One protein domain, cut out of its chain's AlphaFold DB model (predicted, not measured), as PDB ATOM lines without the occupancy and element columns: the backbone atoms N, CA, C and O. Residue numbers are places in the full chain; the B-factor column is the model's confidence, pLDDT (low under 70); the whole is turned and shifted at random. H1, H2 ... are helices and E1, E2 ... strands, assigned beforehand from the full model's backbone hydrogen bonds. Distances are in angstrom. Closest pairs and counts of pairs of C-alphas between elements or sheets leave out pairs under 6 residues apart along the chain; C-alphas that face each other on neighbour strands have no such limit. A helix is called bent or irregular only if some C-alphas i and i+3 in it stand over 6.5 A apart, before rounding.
ATOM      1  N   LYS A 223     -39.525  30.260  30.625       89.94
ATOM      2  CA  LYS A 223     -40.745  29.506  30.910       89.94
ATOM      3  C   LYS A 223     -40.518  28.023  30.599       89.94
ATOM      4  O   LYS A 223     -40.265  27.671  29.452       89.94
ATOM      5  N   VAL A 224     -40.679  27.158  31.597       90.06
ATOM      6  CA  VAL A 224     -40.620  25.700  31.429       90.06
ATOM      7  C   VAL A 224     -42.016  25.186  31.104       90.06
ATOM      8  O   VAL A 224     -42.917  25.257  31.942       90.06
ATOM      9  N   GLU A 225     -42.207  24.671  29.891       89.12
ATOM     10  CA  GLU A 225     -43.443  23.994  29.490       89.12
ATOM     11  C   GLU A 225     -43.335  22.490  29.736       89.12
ATOM     12  O   GLU A 225     -42.313  21.868  29.454       89.12
ATOM     13  N   PHE A 226     -44.395  21.895  30.280       84.38
ATOM     14  CA  PHE A 226     -44.453  20.459  30.501       84.38
ATOM     15  C   PHE A 226     -45.157  19.781  29.325       84.38
ATOM     16  O   PHE A 226     -46.263  20.175  28.957       84.38
ATOM     17  N   GLU A 227     -44.561  18.713  28.786       79.50
ATOM     18  CA  GLU A 227     -45.195  17.891  27.741       79.50
ATOM     19  C   GLU A 227     -46.561  17.338  28.182       79.50
ATOM     20  O   GLU A 227     -47.502  17.269  27.394       79.50
ATOM     21  N   MET A 228     -46.690  17.003  29.470       80.75
ATOM     22  CA  MET A 228     -47.958  16.687  30.122       80.75
ATOM     23  C   MET A 228     -48.158  17.564  31.362       80.75
ATOM     24  O   MET A 228     -47.198  17.755  32.113       80.75
ATOM     25  N   PRO A 229     -49.386  18.054  31.635       83.94
ATOM     26  CA  PRO A 229     -49.656  18.848  32.828       83.94
ATOM     27  C   PRO A 229     -49.262  18.105  34.111       83.94
ATOM     28  O   PRO A 229     -49.638  16.949  34.312       83.94
ATOM     29  N   ARG A 230     -48.521  18.774  34.997       85.31
ATOM     30  CA  ARG A 230     -47.994  18.196  36.242       85.31
ATOM     31  C   ARG A 230     -48.722  18.754  37.456       85.31
ATOM     32  O   ARG A 230     -49.027  19.942  37.522       85.31
ATOM     33  N   GLN A 231     -48.965  17.914  38.460       86.38
ATOM     34  CA  GLN A 231     -49.459  18.400  39.745       86.38
ATOM     35  C   GLN A 231     -48.314  19.086  40.504       86.38
ATOM     36  O   GLN A 231     -47.356  18.432  40.906       86.38
ATOM     37  N   MET A 232     -48.427  20.391  40.741       84.62
ATOM     38  CA  MET A 232     -47.439  21.186  41.470       84.62
ATOM     39  C   MET A 232     -48.004  21.672  42.797       84.62
ATOM     40  O   MET A 232     -49.184  22.004  42.912       84.62
ATOM     41  N   ARG A 233     -47.159  21.732  43.825       86.44
ATOM     42  CA  ARG A 233     -47.545  22.217  45.150       86.44
ATOM     43  C   ARG A 233     -47.058  23.658  45.329       86.44
ATOM     44  O   ARG A 233     -45.876  23.895  45.530       86.44
ATOM     45  N   VAL A 234     -47.982  24.617  45.273       86.94
ATOM     46  CA  VAL A 234     -47.692  26.060  45.429       86.94
ATOM     47  C   VAL A 234     -47.737  26.518  46.891       86.94
ATOM     48  O   VAL A 234     -47.217  27.570  47.245       86.94
ATOM     49  N   SER A 235     -48.331  25.718  47.781       85.69
ATOM     50  CA  SER A 235     -48.210  25.878  49.235       85.69
ATOM     51  C   SER A 235     -48.434  24.544  49.948       85.69
ATOM     52  O   SER A 235     -48.896  23.576  49.347       85.69
ATOM     53  N   THR A 236     -48.179  24.475  51.255       79.31
ATOM     54  CA  THR A 236     -48.436  23.257  52.051       79.31
ATOM     55  C   THR A 236     -49.885  22.768  51.962       79.31
ATOM     56  O   THR A 236     -50.126  21.569  52.094       79.31
ATOM     57  N   LYS A 237     -50.838  23.672  51.696       82.75
ATOM     58  CA  LYS A 237     -52.275  23.379  51.610       82.75
ATOM     59  C   LYS A 237     -52.843  23.417  50.188       82.75
ATOM     60  O   LYS A 237     -53.990  23.029  50.009       82.75
ATOM     61  N   ALA A 238     -52.079  23.871  49.194       84.31
ATOM     62  CA  ALA A 238     -52.579  24.076  47.836       84.31
ATOM     63  C   ALA A 238     -51.720  23.350  46.797       84.31
ATOM     64  O   ALA A 238     -50.497  23.513  46.745       84.31
ATOM     65  N   LYS A 239     -52.396  22.572  45.949       88.88
ATOM     66  CA  LYS A 239     -51.834  21.947  44.755       88.88
ATOM     67  C   LYS A 239     -52.615  22.409  43.531       88.88
ATOM     68  O   LYS A 239     -53.823  22.602  43.624       88.88
ATOM     69  N   VAL A 240     -51.926  22.538  42.408       88.88
ATOM     70  CA  VAL A 240     -52.491  22.963  41.123       88.88
ATOM     71  C   VAL A 240     -52.022  22.011  40.029       88.88
ATOM     72  O   VAL A 240     -51.005  21.336  40.195       88.88
ATOM     73  N   ILE A 241     -52.767  21.920  38.931       89.75
ATOM     74  CA  ILE A 241     -52.341  21.180  37.740       89.75
ATOM     75  C   ILE A 241     -51.749  22.210  36.784       89.75
ATOM     76  O   ILE A 241     -52.480  23.029  36.238       89.75
ATOM     77  N   ALA A 242     -50.430  22.202  36.632       89.06
ATOM     78  CA  ALA A 242     -49.680  23.183  35.864       89.06
ATOM     79  C   ALA A 242     -49.311  22.634  34.485       89.06
ATOM     80  O   ALA A 242     -48.816  21.514  34.374       89.06
ATOM     81  N   LYS A 243     -49.501  23.441  33.442       91.75
ATOM     82  CA  LYS A 243     -48.984  23.201  32.089       91.75
ATOM     83  C   LYS A 243     -47.600  23.815  31.889       91.75
ATOM     84  O   LYS A 243     -46.816  23.316  31.090       91.75
ATOM     85  N   SER A 244     -47.285  24.873  32.627       91.69
ATOM     86  CA  SER A 244     -45.969  25.499  32.598       91.69
ATOM     87  C   SER A 244     -45.677  26.286  33.872       91.69
ATOM     88  O   SER A 244     -46.590  26.595  34.646       91.69
ATOM     89  N   VAL A 245     -44.400  26.607  34.081       93.00
ATOM     90  CA  VAL A 245     -43.916  27.409  35.209       93.00
ATOM     91  C   VAL A 245     -42.780  28.344  34.786       93.00
ATOM     92  O   VAL A 245     -41.885  27.942  34.045       93.00
ATOM     93  N   SER A 246     -42.778  29.570  35.306       94.38
ATOM     94  CA  SER A 246     -41.619  30.470  35.324       94.38
ATOM     95  C   SER A 246     -41.393  31.019  36.733       94.38
ATOM     96  O   SER A 246     -42.330  31.233  37.508       94.38
ATOM     97  N   VAL A 247     -40.130  31.223  37.096       92.44
ATOM     98  CA  VAL A 247     -39.729  31.891  38.336       92.44
ATOM     99  C   VAL A 247     -39.481  33.358  38.009       92.44
ATOM    100  O   VAL A 247     -38.476  33.716  37.405       92.44
ATOM    101  N   GLU A 248     -40.389  34.217  38.459       92.19
ATOM    102  CA  GLU A 248     -40.329  35.663  38.221       92.19
ATOM    103  C   GLU A 248     -39.313  36.347  39.138       92.19
ATOM    104  O   GLU A 248     -38.683  37.345  38.786       92.19
ATOM    105  N   ARG A 249     -39.166  35.835  40.367       89.00
ATOM    106  CA  ARG A 249     -38.253  36.416  41.353       89.00
ATOM    107  C   ARG A 249     -37.801  35.403  42.389       89.00
ATOM    108  O   ARG A 249     -38.626  34.782  43.049       89.00
ATOM    109  N   VAL A 250     -36.496  35.353  42.649       86.81
ATOM    110  CA  VAL A 250     -35.928  34.688  43.833       86.81
ATOM    111  C   VAL A 250     -35.724  35.722  44.943       86.81
ATOM    112  O   VAL A 250     -35.127  36.780  44.725       86.81
ATOM    113  N   HIS A 251     -36.241  35.457  46.143       85.62
ATOM    114  CA  HIS A 251     -36.088  36.367  47.285       85.62
ATOM    115  C   HIS A 251     -34.692  36.247  47.912       85.62
ATOM    116  O   HIS A 251     -34.066  35.191  47.875       85.62
ATOM    117  N   ALA A 252     -34.210  37.323  48.542       78.00
ATOM    118  CA  ALA A 252     -32.835  37.414  49.056       78.00
ATOM    119  C   ALA A 252     -32.468  36.332  50.090       78.00
ATOM    120  O   ALA A 252     -31.316  35.921  50.171       78.00
ATOM    121  N   ASN A 253     -33.446  35.837  50.853       79.56
ATOM    122  CA  ASN A 253     -33.249  34.751  51.818       79.56
ATOM    123  C   ASN A 253     -33.198  33.351  51.173       79.56
ATOM    124  O   ASN A 253     -33.117  32.371  51.905       79.56
ATOM    125  N   ARG A 254     -33.295  33.259  49.837       77.81
ATOM    126  CA  ARG A 254     -33.182  32.036  49.018       77.81
ATOM    127  C   ARG A 254     -34.138  30.900  49.389       77.81
ATOM    128  O   ARG A 254     -33.983  29.787  48.913       77.81
ATOM    129  N   ARG A 255     -35.153  31.171  50.211       84.12
ATOM    130  CA  ARG A 255     -36.175  30.190  50.613       84.12
ATOM    131  C   ARG A 255     -37.466  30.327  49.830       84.12
ATOM    132  O   ARG A 255     -38.247  29.380  49.761       84.12
ATOM    133  N   PHE A 256     -37.690  31.508  49.267       87.44
ATOM    134  CA  PHE A 256     -38.937  31.871  48.622       87.44
ATOM    135  C   PHE A 256     -38.714  32.340  47.198       87.44
ATOM    136  O   PHE A 256     -37.717  33.004  46.898       87.44
ATOM    137  N   VAL A 257     -39.710  32.071  46.365       89.88
ATOM    138  CA  VAL A 257     -39.791  32.510  44.977       89.88
ATOM    139  C   VAL A 257     -41.175  33.059  44.670       89.88
ATOM    140  O   VAL A 257     -42.170  32.605  45.236       89.88
ATOM    141  N   ASP A 258     -41.238  34.055  43.798       91.00
ATOM    142  CA  ASP A 258     -42.472  34.413  43.108       91.00
ATOM    143  C   ASP A 258     -42.479  33.650  41.778       91.00
ATOM    144  O   ASP A 258     -41.484  33.680  41.052       91.00
ATOM    145  N   VAL A 259     -43.564  32.936  41.488       92.19
ATOM    146  CA  VAL A 259     -43.683  32.049  40.322       92.19
ATOM    147  C   VAL A 259     -44.955  32.351  39.548       92.19
ATOM    148  O   VAL A 259     -46.021  32.509  40.148       92.19
ATOM    149  N   GLU A 260     -44.861  32.423  38.227       94.81
ATOM    150  CA  GLU A 260     -46.024  32.379  37.346       94.81
ATOM    151  C   GLU A 260     -46.255  30.922  36.935       94.81
ATOM    152  O   GLU A 260     -45.343  30.215  36.508       94.81
ATOM    153  N   VAL A 261     -47.486  30.455  37.113       92.69
ATOM    154  CA  VAL A 261     -47.907  29.103  36.753       92.69
ATOM    155  C   VAL A 261     -49.082  29.216  35.798       92.69
ATOM    156  O   VAL A 261     -50.067  29.895  36.085       92.69
ATOM    157  N   GLU A 262     -48.990  28.542  34.658       92.56
ATOM    158  CA  GLU A 262     -50.127  28.348  33.763       92.56
ATOM    159  C   GLU A 262     -50.888  27.112  34.238       92.56
ATOM    160  O   GLU A 262     -50.471  25.980  33.992       92.56
ATOM    161  N   GLU A 263     -51.964  27.321  34.987       92.44
ATOM    162  CA  GLU A 263     -52.698  26.251  35.656       92.44
ATOM    163  C   GLU A 263     -54.040  25.953  35.000       92.44
ATOM    164  O   GLU A 263     -54.658  26.820  34.385       92.44
ATOM    165  N   LEU A 264     -54.479  24.705  35.137       89.50
ATOM    166  CA  LEU A 264     -55.766  24.234  34.652       89.50
ATOM    167  C   LEU A 264     -56.904  24.980  35.362       89.50
ATOM    168  O   LEU A 264     -57.038  24.895  36.584       89.50
ATOM    169  N   ASP A 265     -57.740  25.658  34.582       84.25
ATOM    170  CA  ASP A 265     -58.999  26.236  35.028       84.25
ATOM    171  C   ASP A 265     -60.159  25.336  34.585       84.25
ATOM    172  O   ASP A 265     -60.330  25.030  33.402       84.25
ATOM    173  N   LEU A 266     -60.939  24.885  35.567       72.38
ATOM    174  CA  LEU A 266     -62.098  24.005  35.385       72.38
ATOM    175  C   LEU A 266     -63.408  24.808  35.349       72.38
ATOM    176  O   LEU A 266     -64.445  24.327  35.809       72.38
ATOM    177  N   SER A 267     -63.364  26.040  34.835       71.62
ATOM    178  CA  SER A 267     -64.561  26.814  34.500       71.62
ATOM    179  C   SER A 267     -65.338  26.150  33.341       71.62
ATOM    180  O   SER A 267     -65.009  25.039  32.926       71.62
ATOM    181  N   GLU A 268     -66.415  26.773  32.843       61.53
ATOM    182  CA  GLU A 268     -67.377  26.178  31.884       61.53
ATOM    183  C   GLU A 268     -66.741  25.504  30.640       61.53
ATOM    184  O   GLU A 268     -67.378  24.657  30.011       61.53
ATOM    185  N   GLN A 269     -65.478  25.819  30.311       74.25
ATOM    186  CA  GLN A 269     -64.623  25.066  29.390       74.25
ATOM    187  C   GLN A 269     -63.238  24.804  30.000       74.25
ATOM    188  O   GLN A 269     -62.649  25.689  30.620       74.25
ATOM    189  N   VAL A 270     -62.681  23.609  29.754       76.31
ATOM    190  CA  VAL A 270     -61.316  23.252  30.177       76.31
ATOM    191  C   VAL A 270     -60.317  24.186  29.494       76.31
ATOM    192  O   VAL A 270     -60.087  24.088  28.288       76.31
ATOM    193  N   SER A 271     -59.724  25.088  30.269       84.00
ATOM    194  CA  SER A 271     -58.757  26.073  29.784       84.00
ATOM    195  C   SER A 271     -57.566  26.175  30.735       84.00
ATOM    196  O   SER A 271     -57.543  25.545  31.790       84.00
ATOM    197  N   TYR A 272     -56.533  26.922  30.346       88.44
ATOM    198  CA  TYR A 272     -55.383  27.181  31.205       88.44
ATOM    199  C   TYR A 272     -55.258  28.678  31.452       88.44
ATOM    200  O   TYR A 272     -55.293  29.472  30.513       88.44
ATOM    201  N   THR A 273     -55.107  29.059  32.719       89.88
ATOM    202  CA  THR A 273     -54.997  30.454  33.141       89.88
ATOM    203  C   THR A 273     -53.658  30.689  33.820       89.88
ATOM    204  O   THR A 273     -53.233  29.920  34.680       89.88
ATOM    205  N   LYS A 274     -52.994  31.788  33.463       92.19
ATOM    206  CA  LYS A 274     -51.768  32.229  34.132       92.19
ATOM    207  C   LYS A 274     -52.090  32.823  35.499       92.19
ATOM    208  O   LYS A 274     -52.892  33.753  35.598       92.19
ATOM    209  N   ARG A 275     -51.445  32.319  36.550       92.88
ATOM    210  CA  ARG A 275     -51.546  32.853  37.911       92.88
ATOM    211  C   ARG A 275     -50.171  33.091  38.513       92.88
ATOM    212  O   ARG A 275     -49.294  32.235  38.456       92.88
ATOM    213  N   LEU A 276     -50.017  34.257  39.138       93.50
ATOM    214  CA  LEU A 276     -48.817  34.622  39.879       93.50
ATOM    215  C   LEU A 276     -48.970  34.238  41.353       93.50
ATOM    216  O   LEU A 276     -49.814  34.784  42.068       93.50
ATOM    217  N   TYR A 277     -48.088  33.367  41.825       92.69
ATOM    218  CA  TYR A 277     -47.971  32.987  43.224       92.69
ATOM    219  C   TYR A 277     -46.760  33.673  43.844       92.69
ATOM    220  O   TYR A 277     -45.629  33.482  43.408       92.69
ATOM    221  N   LYS A 278     -46.989  34.477  44.886       91.88
ATOM    222  CA  LYS A 278     -45.921  35.203  45.582       91.88
ATOM    223  C   LYS A 278     -45.446  34.444  46.814       91.88
ATOM    224  O   LYS A 278     -46.260  33.902  47.557       91.88
ATOM    225  N   ARG A 279     -44.139  34.499  47.075       88.06
ATOM    226  CA  ARG A 279     -43.465  33.895  48.235       88.06
ATOM    227  C   ARG A 279     -43.795  32.407  48.412       88.06
ATOM    228  O   ARG A 279     -44.080  31.950  49.518       88.06
ATOM    229  N   VAL A 280     -43.731  31.647  47.326       89.00
ATOM    230  CA  VAL A 280     -43.794  30.185  47.352       89.00
ATOM    231  C   VAL A 280     -42.477  29.646  47.896       89.00
ATOM    232  O   VAL A 280     -41.404  30.081  47.486       89.00
ATOM    233  N   PHE A 281     -42.538  28.708  48.837       89.50
ATOM    234  CA  PHE A 281     -41.337  28.038  49.331       89.50
ATOM    235  C   PHE A 281     -40.727  27.164  48.233       89.50
ATOM    236  O   PHE A 281     -41.408  26.272  47.722       89.50
ATOM    237  N   ILE A 282     -39.431  27.338  47.962       85.69
ATOM    238  CA  ILE A 282     -38.699  26.523  46.975       85.69
ATOM    239  C   ILE A 282     -38.819  25.041  47.329       85.69
ATOM    240  O   ILE A 282     -39.245  24.245  46.500       85.69
ATOM    241  N   ARG A 283     -38.624  24.691  48.604       85.06
ATOM    242  CA  ARG A 283     -38.800  23.319  49.104       85.06
ATOM    243  C   ARG A 283     -40.194  22.754  48.872       85.06
ATOM    244  O   ARG A 283     -40.346  21.558  48.656       85.06
ATOM    245  N   THR A 284     -41.221  23.595  48.941       83.75
ATOM    246  CA  THR A 284     -42.603  23.139  48.758       83.75
ATOM    247  C   THR A 284     -42.896  22.804  47.300       83.75
ATOM    248  O   THR A 284     -43.621  21.846  47.046       83.75
ATOM    249  N   MET A 285     -42.330  23.574  46.372       83.56
ATOM    250  CA  MET A 285     -42.638  23.478  44.948       83.56
ATOM    251  C   MET A 285     -41.655  22.604  44.168       83.56
ATOM    252  O   MET A 285     -42.081  21.829  43.320       83.56
ATOM    253  N   PHE A 286     -40.365  22.702  44.483       83.56
ATOM    254  CA  PHE A 286     -39.271  22.015  43.798       83.56
ATOM    255  C   PHE A 286     -38.602  20.938  44.666       83.56
ATOM    256  O   PHE A 286     -37.662  20.297  44.228       83.56
ATOM    257  N   GLY A 287     -39.059  20.713  45.903       79.56
ATOM    258  CA  GLY A 287     -38.608  19.583  46.727       79.56
ATOM    259  C   GLY A 287     -37.229  19.725  47.386       79.56
ATOM    260  O   GLY A 287     -36.867  18.863  48.181       79.56
ATOM    261  N   PHE A 288     -36.486  20.810  47.141       81.31
ATOM    262  CA  PHE A 288     -35.156  21.061  47.725       81.31
ATOM    263  C   PHE A 288     -35.034  22.456  48.364       81.31
ATOM    264  O   PHE A 288     -35.903  23.313  48.196       81.31
ATOM    265  N   ASP A 289     -33.958  22.701  49.114       79.75
ATOM    266  CA  ASP A 289     -33.695  23.981  49.785       79.75
ATOM    267  C   ASP A 289     -32.351  24.569  49.322       79.75
ATOM    268  O   ASP A 289     -31.320  23.919  49.420       79.75
ATOM    269  N   LEU A 290     -32.341  25.812  48.829       77.69
ATOM    270  CA  LEU A 290     -31.106  26.504  48.418       77.69
ATOM    271  C   LEU A 290     -30.252  26.985  49.603       77.69
ATOM    272  O   LEU A 290     -29.204  27.598  49.401       77.69
ATOM    273  N   THR A 291     -30.726  26.785  50.833       76.62
ATOM    274  CA  THR A 291     -29.987  27.060  52.072       76.62
ATOM    275  C   THR A 291     -29.379  25.804  52.695       76.62
ATOM    276  O   THR A 291     -28.723  25.911  53.725       76.62
ATOM    277  N   ASP A 292     -29.590  24.637  52.080       79.19
ATOM    278  CA  ASP A 292     -29.072  23.346  52.527       79.19
ATOM    279  C   ASP A 292     -27.720  23.013  51.870       79.19
ATOM    280  O   ASP A 292     -27.577  23.077  50.647       79.19
ATOM    281  N   ASP A 293     -26.734  22.631  52.685       72.69
ATOM    282  CA  ASP A 293     -25.348  22.409  52.256       72.69
ATOM    283  C   ASP A 293     -25.212  21.252  51.253       72.69
ATOM    284  O   ASP A 293     -24.406  21.334  50.326       72.69
ATOM    285  N   GLU A 294     -26.000  20.178  51.387       68.25
ATOM    286  CA  GLU A 294     -25.995  19.078  50.410       68.25
ATOM    287  C   GLU A 294     -26.533  19.522  49.053       68.25
ATOM    288  O   GLU A 294     -25.985  19.176  48.007       68.25
ATOM    289  N   THR A 295     -27.601  20.314  49.063       69.06
ATOM    290  CA  THR A 295     -28.183  20.877  47.845       69.06
ATOM    291  C   THR A 295     -27.207  21.839  47.164       69.06
ATOM    292  O   THR A 295     -27.050  21.794  45.947       69.06
ATOM    293  N   LEU A 296     -26.476  22.651  47.934       69.06
ATOM    294  CA  LEU A 296     -25.425  23.526  47.408       69.06
ATOM    295  C   LEU A 296     -24.236  22.747  46.824       69.06
ATOM    296  O   LEU A 296     -23.706  23.152  45.791       69.06
ATOM    297  N   LYS A 297     -23.843  21.618  47.430       65.88
ATOM    298  CA  LYS A 297     -22.812  20.719  46.876       65.88
ATOM    299  C   LYS A 297     -23.238  20.092  45.549       65.88
ATOM    300  O   LYS A 297     -22.432  20.047  44.629       65.88
ATOM    301  N   LEU A 298     -24.494  19.652  45.437       62.97
ATOM    302  CA  LEU A 298     -25.047  19.117  44.185       62.97
ATOM    303  C   LEU A 298     -25.025  20.165  43.065       62.97
ATOM    304  O   LEU A 298     -24.641  19.855  41.948       62.97
ATOM    305  N   ILE A 299     -25.353  21.422  43.381       66.62
ATOM    306  CA  ILE A 299     -25.289  22.537  42.422       66.62
ATOM    307  C   ILE A 299     -23.840  22.854  42.014       66.62
ATOM    308  O   ILE A 299     -23.591  23.215  40.868       66.62
ATOM    309  N   GLY A 300     -22.889  22.754  42.947       56.12
ATOM    310  CA  GLY A 300     -21.481  23.082  42.710       56.12
ATOM    311  C   GLY A 300     -20.677  22.015  41.962       56.12
ATOM    312  O   GLY A 300     -19.624  22.347  41.435       56.12
ATOM    313  N   ASN A 301     -21.142  20.762  41.918       50.66
ATOM    314  CA  ASN A 301     -20.458  19.676  41.204       50.66
ATOM    315  C   ASN A 301     -20.788  19.616  39.697       50.66
ATOM    316  O   ASN A 301     -20.074  18.931  38.971       50.66
ATOM    317  N   ASP A 302     -21.818  20.337  39.236       44.00
ATOM    318  CA  ASP A 302     -22.257  20.400  37.828       44.00
ATOM    319  C   ASP A 302     -22.026  21.783  37.162       44.00
ATOM    320  O   ASP A 302     -22.532  22.041  36.065       44.00
TER     321      ASP A 302
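Overview. This is residues 223 to 302 of the 303 residues of an uncharacterized protein of Bacteroidetes bacterium (UniProt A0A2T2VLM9). Four sharply bent strands form one strongly twisted sheet, which folds so that its two edge strands, E1 and E4, come together near Val 234 and Val 280 without closing a barrel. The short helix H1 packs there on the sheet beside E1 and E4, while a small helix, H2, sits away from the body, with residues 292 to 298 sticking out free. The printed part has 80 residues, with four named strands followed by two named helices; the sheet order is E1, E2, E3, E4, antiparallel throughout, and the class is mixed, helices and strands. It is only just compact, close to loose, with a radius of gyration of the C-alphas of 13.9 A, and is elongated, spanning 47 by 24 by 21 A.

Along the chain. E1, residues 224 to 235, begins with C-alpha 224 at (-40.620, 25.700, 31.429), bends by 127 degrees at residue 227 and measures 19.4 A. E2, residues 238 to 250, bends by 119 degrees at residue 241 and measures 20.1 A. E3, residues 256 to 265, is 24.9 A long and bends by 55 degrees at residue 262. E4, residues 271 to 281, is 26.3 A long, bends by 80 degrees at residue 278 and ends with C-alpha 281 at (-41.337, 28.038, 49.331). H1, residues 282 to 286, is 5.5 A long. H2, residues 293 to 300, is 10.3 A long, its last C-alpha at (-21.481, 23.082, 42.710).

Arrangement. E1 to E4 form a meander, each strand the antiparallel neighbour of the one before. The hairpin of E1 and E2 has N 232 and O 240 within hydrogen-bond range at 2.8 A. In the hairpin of E2 and E3, at 143 degrees between directions, N 246 and O 260 are 2.9 A apart. In the hairpin of E3 and E4, at 160 degrees, N 261 and O 275 are 2.9 A apart. The closest C-alphas of E1 and E4, those of Val 234 and Val 280, are 6.0 A apart. H1 is on the sheet at a height over the sheet of 6.1 A, only just over none of the strands, with 2 of its 5 C-alphas falling on E1 and 2 on E4. The closest C-alphas of E1 and H1, those of Arg 233 and Met 285, are 5.1 A apart. H2 is not on the sheet and is apart from H1. In H1 and H2 every O i to N i+4 pair is within hydrogen-bond range.

Size, cuts and confidence. The two C-alphas farthest apart, those of Glu 268 and Asn 301, are 48.3 A apart. The printed part has no cut. No link is long; that from H1 to H2, 6 residues, is short, and the others are tight. The mean pLDDT of the printed part is 82.9, with residue 268 and residues 294 to 302 under 70.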